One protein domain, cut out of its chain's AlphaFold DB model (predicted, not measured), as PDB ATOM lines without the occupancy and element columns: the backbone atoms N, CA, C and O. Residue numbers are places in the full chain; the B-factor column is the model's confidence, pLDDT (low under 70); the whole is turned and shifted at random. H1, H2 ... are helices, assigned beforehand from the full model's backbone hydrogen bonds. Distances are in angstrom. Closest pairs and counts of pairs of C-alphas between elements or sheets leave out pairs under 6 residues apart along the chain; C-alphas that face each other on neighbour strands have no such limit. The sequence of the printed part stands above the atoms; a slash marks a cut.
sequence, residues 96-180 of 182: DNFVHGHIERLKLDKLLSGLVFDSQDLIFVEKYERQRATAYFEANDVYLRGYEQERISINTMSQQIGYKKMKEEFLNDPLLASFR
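Overview. This is residues 96 to 180 of the 182 residues of an uncharacterized protein of Enterococcus mundtii (UniProt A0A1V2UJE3). Look for one long helix, H2, with H1 and H3 crossing it at steep tilts, the centres of the three making a triangle. The short H4 comes near the first turns of H2 at one end of the rod, and the long link of residues 141 to 155 makes the other end. The printed part has 85 residues with four named helices, H1, H2, H3 and H4 in chain order, and no named strand; the class is all helix. It is only just compact, close to loose, with a radius of gyration of the C-alphas of 14.0 A, and spans 47 by 21 by 20 A.

Arrangement. Start at H2, residues 119 to 140. H1, residues 96 to 108, touches it with residues 98 to 103 alone, at a steep tilt of 45 degrees, opposite ways; the closest C-alphas, of Val 99 and Ala 133, are 5.5 A apart. H3, residues 156 to 172, only just touches H2, whose residues 129 to 136 alone take part, with 3 pairs of C-alphas within 8 A, the closest those of Ala 133 and Met 166 at 7.4 A; the tilt is steep, 40 degrees, opposite ways. H1 and H2 form a helical hairpin, as do H2 and H3. H1 and H3 only just touch, with 3 such pairs, the closest C-alphas being those of His 102 and Tyr 163 at 6.2 A; they run the same way at a steep tilt of 50 degrees. The helix packing is mostly crossed. H4, residues 174 to 179, is close to H2 but not clearly touching, with the closest C-alphas, of Asp 121 and Phe 179, 6.4 A apart; H1 and H4 are apart. Every O i to N i+4 pair is within hydrogen-bond range in H1 and H3, against 16 of 18 in H2 and 0 of 2 in H4, where 2 of 3 O i to N i+3 pairs are.

Along the chain. Find C-alpha 119 at (53.790, -7.257, 98.767); from there H2 runs 31.8 A to C-alpha 140. H1 begins at C-alpha 96, (39.863, -2.114, 80.110), and is 18.0 A long; H3 is 24.5 A. H4, 9.3 A long, ends at C-alpha 179, (61.892, -4.096, 92.682).

Size, cuts and confidence. The farthest C-alphas, of Asp 118 and Gly 146, are 47.0 A apart. The H2 to H3 link is long, H1 to H2 short, H3 to H4 tight. The printed part has no cut, and no printed residue has a pLDDT under 70.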
ATOM      1  N   ASP A  96      39.894  -1.401  78.829       93.44
ATOM      2  CA  ASP A  96      39.863  -2.114  80.110       93.44
ATOM      3  C   ASP A  96      40.115  -3.614  79.938       93.44
ATOM      4  O   ASP A  96      40.899  -4.201  80.685       93.44
ATOM      5  N   ASN A  97      39.504  -4.231  78.922       92.44
ATOM      6  CA  ASN A  97      39.692  -5.650  78.637       92.44
ATOM      7  C   ASN A  97      41.104  -5.939  78.121       92.44
ATOM      8  O   ASN A  97      41.687  -6.965  78.480       92.44
ATOM      9  N   PHE A  98      41.682  -5.040  77.320       94.94
ATOM     10  CA  PHE A  98      43.063  -5.171  76.872       94.94
ATOM     11  C   PHE A  98      44.037  -5.123  78.053       94.94
ATOM     12  O   PHE A  98      44.839  -6.046  78.217       94.94
ATOM     13  N   VAL A  99      43.920  -4.098  78.904       97.06
ATOM     14  CA  VAL A  99      44.755  -3.911  80.102       97.06
ATOM     15  C   VAL A  99      44.589  -5.086  81.061       97.06
ATOM     16  O   VAL A  99      45.579  -5.663  81.509       97.06
ATOM     17  N   HIS A 100      43.349  -5.488  81.347       95.44
ATOM     18  CA  HIS A 100      43.068  -6.645  82.191       95.44
ATOM     19  C   HIS A 100      43.712  -7.918  81.625       95.44
ATOM     20  O   HIS A 100      44.439  -8.605  82.340       95.44
ATOM     21  N   GLY A 101      43.540  -8.181  80.326       90.88
ATOM     22  CA  GLY A 101      44.134  -9.336  79.657       90.88
ATOM     23  C   GLY A 101      45.665  -9.358  79.709       90.88
ATOM     24  O   GLY A 101      46.254 -10.433  79.808       90.88
ATOM     25  N   HIS A 102      46.325  -8.195  79.684       96.12
ATOM     26  CA  HIS A 102      47.778  -8.116  79.847       96.12
ATOM     27  C   HIS A 102      48.211  -8.494  81.269       96.12
ATOM     28  O   HIS A 102      49.063  -9.368  81.442       96.12
ATOM     29  N   ILE A 103      47.588  -7.881  82.280       97.38
ATOM     30  CA  ILE A 103      47.912  -8.118  83.691       97.38
ATOM     31  C   ILE A 103      47.682  -9.579  84.080       97.38
ATOM     32  O   ILE A 103      48.548 -10.191  84.706       97.38
ATOM     33  N   GLU A 104      46.560 -10.167  83.669       95.62
ATOM     34  CA  GLU A 104      46.266 -11.568  83.977       95.62
ATOM     35  C   GLU A 104      47.281 -12.522  83.345       95.62
ATOM     36  O   GLU A 104      47.679 -13.495  83.977       95.62
ATOM     37  N   ARG A 105      47.798 -12.228  82.146       93.44
ATOM     38  CA  ARG A 105      48.875 -13.037  81.552       93.44
ATOM     39  C   ARG A 105      50.160 -12.970  82.366       93.44
ATOM     40  O   ARG A 105      50.757 -14.011  82.620       93.44
ATOM     41  N   LEU A 106      50.557 -11.784  82.834       96.12
ATOM     42  CA  LEU A 106      51.724 -11.653  83.713       96.12
ATOM     43  C   LEU A 106      51.536 -12.416  85.034       96.12
ATOM     44  O   LEU A 106      52.491 -13.014  85.535       96.12
ATOM     45  N   LYS A 107      50.318 -12.426  85.589       94.38
ATOM     46  CA  LYS A 107      49.975 -13.190  86.800       94.38
ATOM     47  C   LYS A 107      49.997 -14.700  86.557       94.38
ATOM     48  O   LYS A 107      50.600 -15.428  87.344       94.38
ATOM     49  N   LEU A 108      49.398 -15.167  85.460       93.44
ATOM     50  CA  LEU A 108      49.373 -16.580  85.059       93.44
ATOM     51  C   LEU A 108      50.781 -17.128  84.809       93.44
ATOM     52  O   LEU A 108      51.109 -18.223  85.262       93.44
ATOM     53  N   ASP A 109      51.638 -16.324  84.182       93.50
ATOM     54  CA  ASP A 109      53.053 -16.640  83.966       93.50
ATOM     55  C   ASP A 109      53.903 -16.499  85.245       93.50
ATOM     56  O   ASP A 109      55.118 -16.689  85.210       93.50
ATOM     57  N   LYS A 110      53.279 -16.160  86.382       94.12
ATOM     58  CA  LYS A 110      53.903 -15.913  87.693       94.12
ATOM     59  C   LYS A 110      54.940 -14.787  87.703       94.12
ATOM     60  O   LYS A 110      55.675 -14.648  88.679       94.12
ATOM     61  N   LEU A 111      54.963 -13.955  86.664       93.94
ATOM     62  CA  LEU A 111      55.867 -12.816  86.533       93.94
ATOM     63  C   LEU A 111      55.443 -11.664  87.441       93.94
ATOM     64  O   LEU A 111      56.278 -11.097  88.132       93.94
ATOM     65  N   LEU A 112      54.144 -11.362  87.488       94.50
ATOM     66  CA  LEU A 112      53.563 -10.371  88.394       94.50
ATOM     67  C   LEU A 112      52.978 -11.082  89.616       94.50
ATOM     68  O   LEU A 112      51.769 -11.272  89.735       94.50
ATOM     69  N   SER A 113      53.849 -11.559  90.502       94.25
ATOM     70  CA  SER A 113      53.438 -12.340  91.669       94.25
ATOM     71  C   SER A 113      54.295 -12.052  92.898       94.25
ATOM     72  O   SER A 113      55.416 -11.553  92.794       94.25
ATOM     73  N   GLY A 114      53.790 -12.453  94.069       91.69
ATOM     74  CA  GLY A 114      54.537 -12.395  95.331       91.69
ATOM     75  C   GLY A 114      55.790 -13.284  95.373       91.69
ATOM     76  O   GLY A 114      56.576 -13.181  96.315       91.69
ATOM     77  N   LEU A 115      55.983 -14.154  94.370       91.50
ATOM     78  CA  LEU A 115      57.214 -14.930  94.187       91.50
ATOM     79  C   LEU A 115      58.357 -14.064  93.642       91.50
ATOM     80  O   LEU A 115      59.516 -14.367  93.897       91.50
ATOM     81  N   VAL A 116      58.027 -13.005  92.896       92.75
ATOM     82  CA  VAL A 116      58.995 -12.124  92.223       92.75
ATOM     83  C   VAL A 116      59.150 -10.792  92.957       92.75
ATOM     84  O   VAL A 116      60.256 -10.263  93.018       92.75
ATOM     85  N   PHE A 117      58.067 -10.270  93.538       94.12
ATOM     86  CA  PHE A 117      58.025  -8.954  94.185       94.12
ATOM     87  C   PHE A 117      57.531  -9.052  95.625       94.12
ATOM     88  O   PHE A 117      56.728  -9.931  95.959       94.12
ATOM     89  N   ASP A 118      58.002  -8.162  96.497       92.69
ATOM     90  CA  ASP A 118      57.432  -8.023  97.838       92.69
ATOM     91  C   ASP A 118      56.032  -7.406  97.772       92.69
ATOM     92  O   ASP A 118      55.646  -6.802  96.776       92.69
ATOM     93  N   SER A 119      55.219  -7.604  98.812       87.50
ATOM     94  CA  SER A 119      53.790  -7.257  98.767       87.50
ATOM     95  C   SER A 119      53.531  -5.768  98.515       87.50
ATOM     96  O   SER A 119      52.579  -5.428  97.813       87.50
ATOM     97  N   GLN A 120      54.378  -4.888  99.057       85.75
ATOM     98  CA  GLN A 120      54.285  -3.441  98.844       85.75
ATOM     99  C   GLN A 120      54.696  -3.053  97.417       85.75
ATOM    100  O   GLN A 120      53.995  -2.272  96.770       85.75
ATOM    101  N   ASP A 121      55.763  -3.660  96.896       91.44
ATOM    102  CA  ASP A 121      56.264  -3.400  95.543       91.44
ATOM    103  C   ASP A 121      55.341  -3.976  94.470       91.44
ATOM    104  O   ASP A 121      55.137  -3.361  93.429       91.44
ATOM    105  N   LEU A 122      54.702  -5.117  94.739       92.56
ATOM    106  CA  LEU A 122      53.771  -5.767  93.821       92.56
ATOM    107  C   LEU A 122      52.585  -4.858  93.465       92.56
ATOM    108  O   LEU A 122      52.181  -4.804  92.304       92.56
ATOM    109  N   ILE A 123      52.047  -4.116  94.442       91.81
ATOM    110  CA  ILE A 123      50.953  -3.157  94.216       91.81
ATOM    111  C   ILE A 123      51.422  -2.021  93.302       91.81
ATOM    112  O   ILE A 123      50.705  -1.622  92.380       91.81
ATOM    113  N   PHE A 124      52.627  -1.502  93.551       94.19
ATOM    114  CA  PHE A 124      53.218  -0.453  92.727       94.19
ATOM    115  C   PHE A 124      53.468  -0.943  91.294       94.19
ATOM    116  O   PHE A 124      53.034  -0.289  90.346       94.19
ATOM    117  N   VAL A 125      54.092  -2.113  91.139       95.62
ATOM    118  CA  VAL A 125      54.412  -2.726  89.843       95.62
ATOM    119  C   VAL A 125      53.136  -3.005  89.047       95.62
ATOM    120  O   VAL A 125      53.074  -2.664  87.870       95.62
ATOM    121  N   GLU A 126      52.083  -3.550  89.669       96.06
ATOM    122  CA  GLU A 126      50.810  -3.776  88.970       96.06
ATOM    123  C   GLU A 126      50.205  -2.455  88.468       96.06
ATOM    124  O   GLU A 126      49.742  -2.377  87.329       96.06
ATOM    125  N   LYS A 127      50.222  -1.399  89.290       96.19
ATOM    126  CA  LYS A 127      49.715  -0.081  88.885       96.19
ATOM    127  C   LYS A 127      50.539   0.512  87.740       96.19
ATOM    128  O   LYS A 127      49.957   1.058  86.803       96.19
ATOM    129  N   TYR A 128      51.859   0.399  87.819       95.69
ATOM    130  CA  TYR A 128      52.782   0.858  86.785       95.69
ATOM    131  C   TYR A 128      52.522   0.146  85.450       95.69
ATOM    132  O   TYR A 128      52.347   0.797  84.421       95.69
ATOM    133  N   GLU A 129      52.364  -1.177  85.473       96.62
ATOM    134  CA  GLU A 129      52.094  -1.956  84.261       96.62
ATOM    135  C   GLU A 129      50.715  -1.704  83.665       96.62
ATOM    136  O   GLU A 129      50.565  -1.660  82.444       96.62
ATOM    137  N   ARG A 130      49.700  -1.447  84.495       97.88
ATOM    138  CA  ARG A 130      48.393  -1.006  83.991       97.88
ATOM    139  C   ARG A 130      48.513   0.295  83.204       97.88
ATOM    140  O   ARG A 130      47.953   0.386  82.119       97.88
ATOM    141  N   GLN A 131      49.268   1.270  83.712       97.38
ATOM    142  CA  GLN A 131      49.479   2.546  83.020       97.38
ATOM    143  C   GLN A 131      50.229   2.368  81.698       97.38
ATOM    144  O   GLN A 131      49.854   2.975  80.695       97.38
ATOM    145  N   ARG A 132      51.248   1.505  81.668       97.12
ATOM    146  CA  ARG A 132      51.968   1.184  80.431       97.12
ATOM    147  C   ARG A 132      51.075   0.515  79.396       97.12
ATOM    148  O   ARG A 132      51.090   0.924  78.238       97.12
ATOM    149  N   ALA A 133      50.264  -0.457  79.808       97.38
ATOM    150  CA  ALA A 133      49.310  -1.114  78.921       97.38
ATOM    151  C   ALA A 133      48.248  -0.138  78.391       97.38
ATOM    152  O   ALA A 133      47.897  -0.211  77.213       97.38
ATOM    153  N   THR A 134      47.782   0.803  79.221       98.06
ATOM    154  CA  THR A 134      46.887   1.886  78.789       98.06
ATOM    155  C   THR A 134      47.536   2.740  77.704       98.06
ATOM    156  O   THR A 134      46.978   2.866  76.617       98.06
ATOM    157  N   ALA A 135      48.741   3.258  77.959       97.50
ATOM    158  CA  ALA A 135      49.458   4.098  77.000       97.50
ATOM    159  C   ALA A 135      49.753   3.352  75.687       97.50
ATOM    160  O   ALA A 135      49.634   3.921  74.601       97.50
ATOM    161  N   TYR A 136      50.095   2.062  75.771       97.31
ATOM    162  CA  TYR A 136      50.291   1.216  74.598       97.31
ATOM    163  C   TYR A 136      49.004   1.089  73.779       97.31
ATOM    164  O   TYR A 136      49.037   1.263  72.563       97.31
ATOM    165  N   PHE A 137      47.870   0.801  74.420       97.06
ATOM    166  CA  PHE A 137      46.594   0.675  73.721       97.06
ATOM    167  C   PHE A 137      46.207   1.984  73.030       97.06
ATOM    168  O   PHE A 137      45.946   1.978  71.833       97.06
ATOM    169  N   GLU A 138      46.238   3.108  73.744       96.31
ATOM    170  CA  GLU A 138      45.857   4.419  73.202       96.31
ATOM    171  C   GLU A 138      46.728   4.829  72.005       96.31
ATOM    172  O   GLU A 138      46.211   5.319  71.001       96.31
ATOM    173  N   ALA A 139      48.036   4.556  72.063       95.44
ATOM    174  CA  ALA A 139      48.952   4.830  70.958       95.44
ATOM    175  C   ALA A 139      48.694   3.957  69.714       95.44
ATOM    176  O   ALA A 139      49.046   4.356  68.605       95.44
ATOM    177  N   ASN A 140      48.094   2.774  69.886       93.44
ATOM    178  CA  ASN A 140      47.864   1.795  68.817       93.44
ATOM    179  C   ASN A 140      46.376   1.643  68.432       93.44
ATOM    180  O   ASN A 140      46.053   0.871  67.528       93.44
ATOM    181  N   ASP A 141      45.463   2.370  69.082       93.94
ATOM    182  CA  ASP A 141      44.024   2.366  68.780       93.94
ATOM    183  C   ASP A 141      43.560   3.612  68.007       93.94
ATOM    184  O   ASP A 141      42.382   3.978  68.014       93.94
ATOM    185  N   VAL A 142      44.485   4.278  67.319       91.06
ATOM    186  CA  VAL A 142      44.212   5.519  66.589       91.06
ATOM    187  C   VAL A 142      43.320   5.251  65.379       91.06
ATOM    188  O   VAL A 142      43.637   4.443  64.508       91.06
ATOM    189  N   TYR A 143      42.205   5.976  65.296       85.19
ATOM    190  CA  TYR A 143      41.337   5.925  64.127       85.19
ATOM    191  C   TYR A 143      42.010   6.577  62.915       85.19
ATOM    192  O   TYR A 143      42.292   7.777  62.916       85.19
ATOM    193  N   LEU A 144      42.192   5.794  61.853       79.19
ATOM    194  CA  LEU A 144      42.643   6.260  60.550       79.19
ATOM    195  C   LEU A 144      41.664   5.772  59.482       79.19
ATOM    196  O   LEU A 144      41.419   4.573  59.354       79.19
ATOM    197  N   ARG A 145      41.096   6.711  58.717       75.75
ATOM    198  CA  ARG A 145      40.071   6.408  57.712       75.75
ATOM    199  C   ARG A 145      40.620   5.456  56.645       75.75
ATOM    200  O   ARG A 145      41.609   5.784  55.993       75.75
ATOM    201  N   GLY A 146      39.941   4.330  56.437       72.50
ATOM    202  CA  GLY A 146      40.346   3.269  55.508       72.50
ATOM    203  C   GLY A 146      41.342   2.255  56.083       72.50
ATOM    204  O   GLY A 146      41.706   1.317  55.381       72.50
ATOM    205  N   TYR A 147      41.774   2.431  57.335       79.44
ATOM    206  CA  TYR A 147      42.684   1.540  58.066       79.44
ATOM    207  C   TYR A 147      42.104   1.150  59.432       79.44
ATOM    208  O   TYR A 147      42.828   0.821  60.368       79.44
ATOM    209  N   GLU A 148      40.781   1.182  59.580       84.12
ATOM    210  CA  GLU A 148      40.099   0.892  60.841       84.12
ATOM    211  C   GLU A 148      40.417  -0.523  61.347       84.12
ATOM    212  O   GLU A 148      40.499  -0.735  62.553       84.12
ATOM    213  N   GLN A 149      40.658  -1.460  60.426       82.12
ATOM    214  CA  GLN A 149      41.028  -2.848  60.717       82.12
ATOM    215  C   GLN A 149      42.430  -3.006  61.317       82.12
ATOM    216  O   GLN A 149      42.730  -4.070  61.840       82.12
ATOM    217  N   GLU A 150      43.281  -1.977  61.272       86.00
ATOM    218  CA  GLU A 150      44.630  -2.013  61.859       86.00
ATOM    219  C   GLU A 150      44.647  -1.607  63.337       86.00
ATOM    220  O   GLU A 150      45.620  -1.863  64.051       86.00
ATOM    221  N   ARG A 151      43.556  -1.004  63.819       90.12
ATOM    222  CA  ARG A 151      43.412  -0.574  65.210       90.12
ATOM    223  C   ARG A 151      43.538  -1.759  66.156       90.12
ATOM    224  O   ARG A 151      42.914  -2.798  65.943       90.12
ATOM    225  N   ILE A 152      44.278  -1.592  67.249       92.88
ATOM    226  CA  ILE A 152      44.472  -2.668  68.229       92.88
ATOM    227  C   ILE A 152      43.165  -3.115  68.902       92.88
ATOM    228  O   ILE A 152      43.051  -4.280  69.277       92.88
ATOM    229  N   SER A 153      42.143  -2.258  69.004       91.00
ATOM    230  CA  SER A 153      40.818  -2.686  69.481       91.00
ATOM    231  C   SER A 153      40.151  -3.716  68.564       91.00
ATOM    232  O   SER A 153      39.288  -4.462  69.010       91.00
ATOM    233  N   ILE A 154      40.563  -3.804  67.300       87.31
ATOM    234  CA  ILE A 154      39.935  -4.635  66.270       87.31
ATOM    235  C   ILE A 154      40.854  -5.793  65.860       87.31
ATOM    236  O   ILE A 154      40.429  -6.948  65.806       87.31
ATOM    237  N   ASN A 155      42.125  -5.499  65.588       86.19
ATOM    238  CA  ASN A 155      43.069  -6.451  65.025       86.19
ATOM    239  C   ASN A 155      43.601  -7.426  66.086       86.19
ATOM    240  O   ASN A 155      44.472  -7.092  66.893       86.19
ATOM    241  N   THR A 156      43.129  -8.671  66.048       83.75
ATOM    242  CA  THR A 156      43.546  -9.727  66.987       83.75
ATOM    243  C   THR A 156      45.031 -10.082  66.886       83.75
ATOM    244  O   THR A 156      45.651 -10.404  67.903       83.75
ATOM    245  N   MET A 157      45.637  -9.977  65.700       83.19
ATOM    246  CA  MET A 157      47.077 -10.180  65.525       83.19
ATOM    247  C   MET A 157      47.865  -9.050  66.197       83.19
ATOM    248  O   MET A 157      48.780  -9.323  66.975       83.19
ATOM    249  N   SER A 158      47.466  -7.790  65.990       89.19
ATOM    250  CA  SER A 158      48.078  -6.635  66.666       89.19
ATOM    251  C   SER A 158      47.948  -6.728  68.185       89.19
ATOM    252  O   SER A 158      48.900  -6.415  68.900       89.19
ATOM    253  N   GLN A 159      46.815  -7.228  68.694       91.44
ATOM    254  CA  GLN A 159      46.644  -7.515  70.120       91.44
ATOM    255  C   GLN A 159      47.682  -8.538  70.597       91.44
ATOM    256  O   GLN A 159      48.417  -8.265  71.544       91.44
ATOM    257  N   GLN A 160      47.787  -9.702  69.942       88.06
ATOM    258  CA  GLN A 160      48.741 -10.761  70.312       88.06
ATOM    259  C   GLN A 160      50.196 -10.279  70.290       88.06
ATOM    260  O   GLN A 160      50.935 -10.519  71.250       88.06
ATOM    261  N   ILE A 161      50.588  -9.565  69.232       91.12
ATOM    262  CA  ILE A 161      51.916  -8.956  69.109       91.12
ATOM    263  C   ILE A 161      52.142  -7.956  70.245       91.12
ATOM    264  O   ILE A 161      53.176  -8.017  70.909       91.12
ATOM    265  N   GLY A 162      51.163  -7.088  70.521       93.12
ATOM    266  CA  GLY A 162      51.236  -6.111  71.604       93.12
ATOM    267  C   GLY A 162      51.438  -6.761  72.966       93.12
ATOM    268  O   GLY A 162      52.332  -6.373  73.711       93.12
ATOM    269  N   TYR A 163      50.694  -7.824  73.271       94.31
ATOM    270  CA  TYR A 163      50.869  -8.567  74.515       94.31
ATOM    271  C   TYR A 163      52.251  -9.206  74.650       94.31
ATOM    272  O   TYR A 163      52.832  -9.174  75.736       94.31
ATOM    273  N   LYS A 164      52.778  -9.790  73.568       93.69
ATOM    274  CA  LYS A 164      54.120 -10.379  73.564       93.69
ATOM    275  C   LYS A 164      55.183  -9.305  73.796       93.69
ATOM    276  O   LYS A 164      56.028  -9.477  74.668       93.69
ATOM    277  N   LYS A 165      55.083  -8.186  73.076       95.25
ATOM    278  CA  LYS A 165      55.993  -7.047  73.202       95.25
ATOM    279  C   LYS A 165      55.981  -6.473  74.618       95.25
ATOM    280  O   LYS A 165      57.033  -6.390  75.235       95.25
ATOM    281  N   MET A 166      54.808  -6.172  75.177       96.56
ATOM    282  CA  MET A 166      54.707  -5.645  76.545       96.56
ATOM    283  C   MET A 166      55.273  -6.621  77.585       96.56
ATOM    284  O   MET A 166      55.936  -6.198  78.523       96.56
ATOM    285  N   LYS A 167      55.083  -7.937  77.410       95.75
ATOM    286  CA  LYS A 167      55.703  -8.945  78.284       95.75
ATOM    287  C   LYS A 167      57.233  -8.928  78.190       95.75
ATOM    288  O   LYS A 167      57.909  -9.021  79.211       95.75
ATOM    289  N   GLU A 168      57.787  -8.840  76.985       95.00
ATOM    290  CA  GLU A 168      59.238  -8.729  76.789       95.00
ATOM    291  C   GLU A 168      59.783  -7.436  77.402       95.00
ATOM    292  O   GLU A 168      60.817  -7.458  78.066       95.00
ATOM    293  N   GLU A 169      59.073  -6.322  77.246       95.38
ATOM    294  CA  GLU A 169      59.456  -5.058  77.864       95.38
ATOM    295  C   GLU A 169      59.374  -5.122  79.395       95.38
ATOM    296  O   GLU A 169      60.302  -4.664  80.048       95.38
ATOM    297  N   PHE A 170      58.344  -5.747  79.978       95.81
ATOM    298  CA  PHE A 170      58.232  -5.984  81.425       95.81
ATOM    299  C   PHE A 170      59.446  -6.743  81.981       95.81
ATOM    300  O   PHE A 170      59.986  -6.427  83.044       95.81
ATOM    301  N   LEU A 171      59.895  -7.773  81.259       93.38
ATOM    302  CA  LEU A 171      61.030  -8.594  81.677       93.38
ATOM    303  C   LEU A 171      62.356  -7.830  81.640       93.38
ATOM    304  O   LEU A 171      63.226  -8.109  82.469       93.38
ATOM    305  N   ASN A 172      62.485  -6.879  80.718       93.94
ATOM    306  CA  ASN A 172      63.701  -6.107  80.481       93.94
ATOM    307  C   ASN A 172      63.659  -4.697  81.089       93.94
ATOM    308  O   ASN A 172      64.602  -3.931  80.900       93.94
ATOM    309  N   ASP A 173      62.592  -4.350  81.806       93.62
ATOM    310  CA  ASP A 173      62.410  -3.026  82.385       93.62
ATOM    311  C   ASP A 173      63.419  -2.781  83.529       93.62
ATOM    312  O   ASP A 173      63.364  -3.472  84.558       93.62
ATOM    313  N   PRO A 174      64.340  -1.803  83.393       91.56
ATOM    314  CA  PRO A 174      65.348  -1.524  84.414       91.56
ATOM    315  C   PRO A 174      64.749  -1.053  85.742       91.56
ATOM    316  O   PRO A 174      65.305  -1.346  86.801       91.56
ATOM    317  N   LEU A 175      63.616  -0.342  85.703       91.38
ATOM    318  CA  LEU A 175      62.929   0.110  86.906       91.38
ATOM    319  C   LEU A 175      62.357  -1.098  87.645       91.38
ATOM    320  O   LEU A 175      62.614  -1.267  88.835       91.38
ATOM    321  N   LEU A 176      61.649  -1.984  86.945       91.50
ATOM    322  CA  LEU A 176      61.063  -3.173  87.569       91.50
ATOM    323  C   LEU A 176      62.109  -4.154  88.080       91.50
ATOM    324  O   LEU A 176      61.887  -4.800  89.102       91.50
ATOM    325  N   ALA A 177      63.254  -4.254  87.402       90.06
ATOM    326  CA  ALA A 177      64.370  -5.066  87.867       90.06
ATOM    327  C   ALA A 177      64.832  -4.657  89.275       90.06
ATOM    328  O   ALA A 177      65.209  -5.527  90.056       90.06
ATOM    329  N   SER A 178      64.744  -3.367  89.624       90.69
ATOM    330  CA  SER A 178      65.131  -2.877  90.952       90.69
ATOM    331  C   SER A 178      64.174  -3.293  92.079       90.69
ATOM    332  O   SER A 178      64.596  -3.350  93.230       90.69
ATOM    333  N   PHE A 179      62.922  -3.633  91.745       90.19
ATOM    334  CA  PHE A 179      61.892  -4.096  92.682       90.19
ATOM    335  C   PHE A 179      61.841  -5.622  92.844       90.19
ATOM    336  O   PHE A 179      61.100  -6.132  93.684       90.19
ATOM    337  N   ARG A 180      62.581  -6.383  92.027       90.75
ATOM    338  CA  ARG A 180      62.607  -7.847  92.149       90.75
ATOM    339  C   ARG A 180      63.303  -8.245  93.445       90.75
ATOM    340  O   ARG A 180      64.348  -7.688  93.790       90.75
TER     341      ARG A 180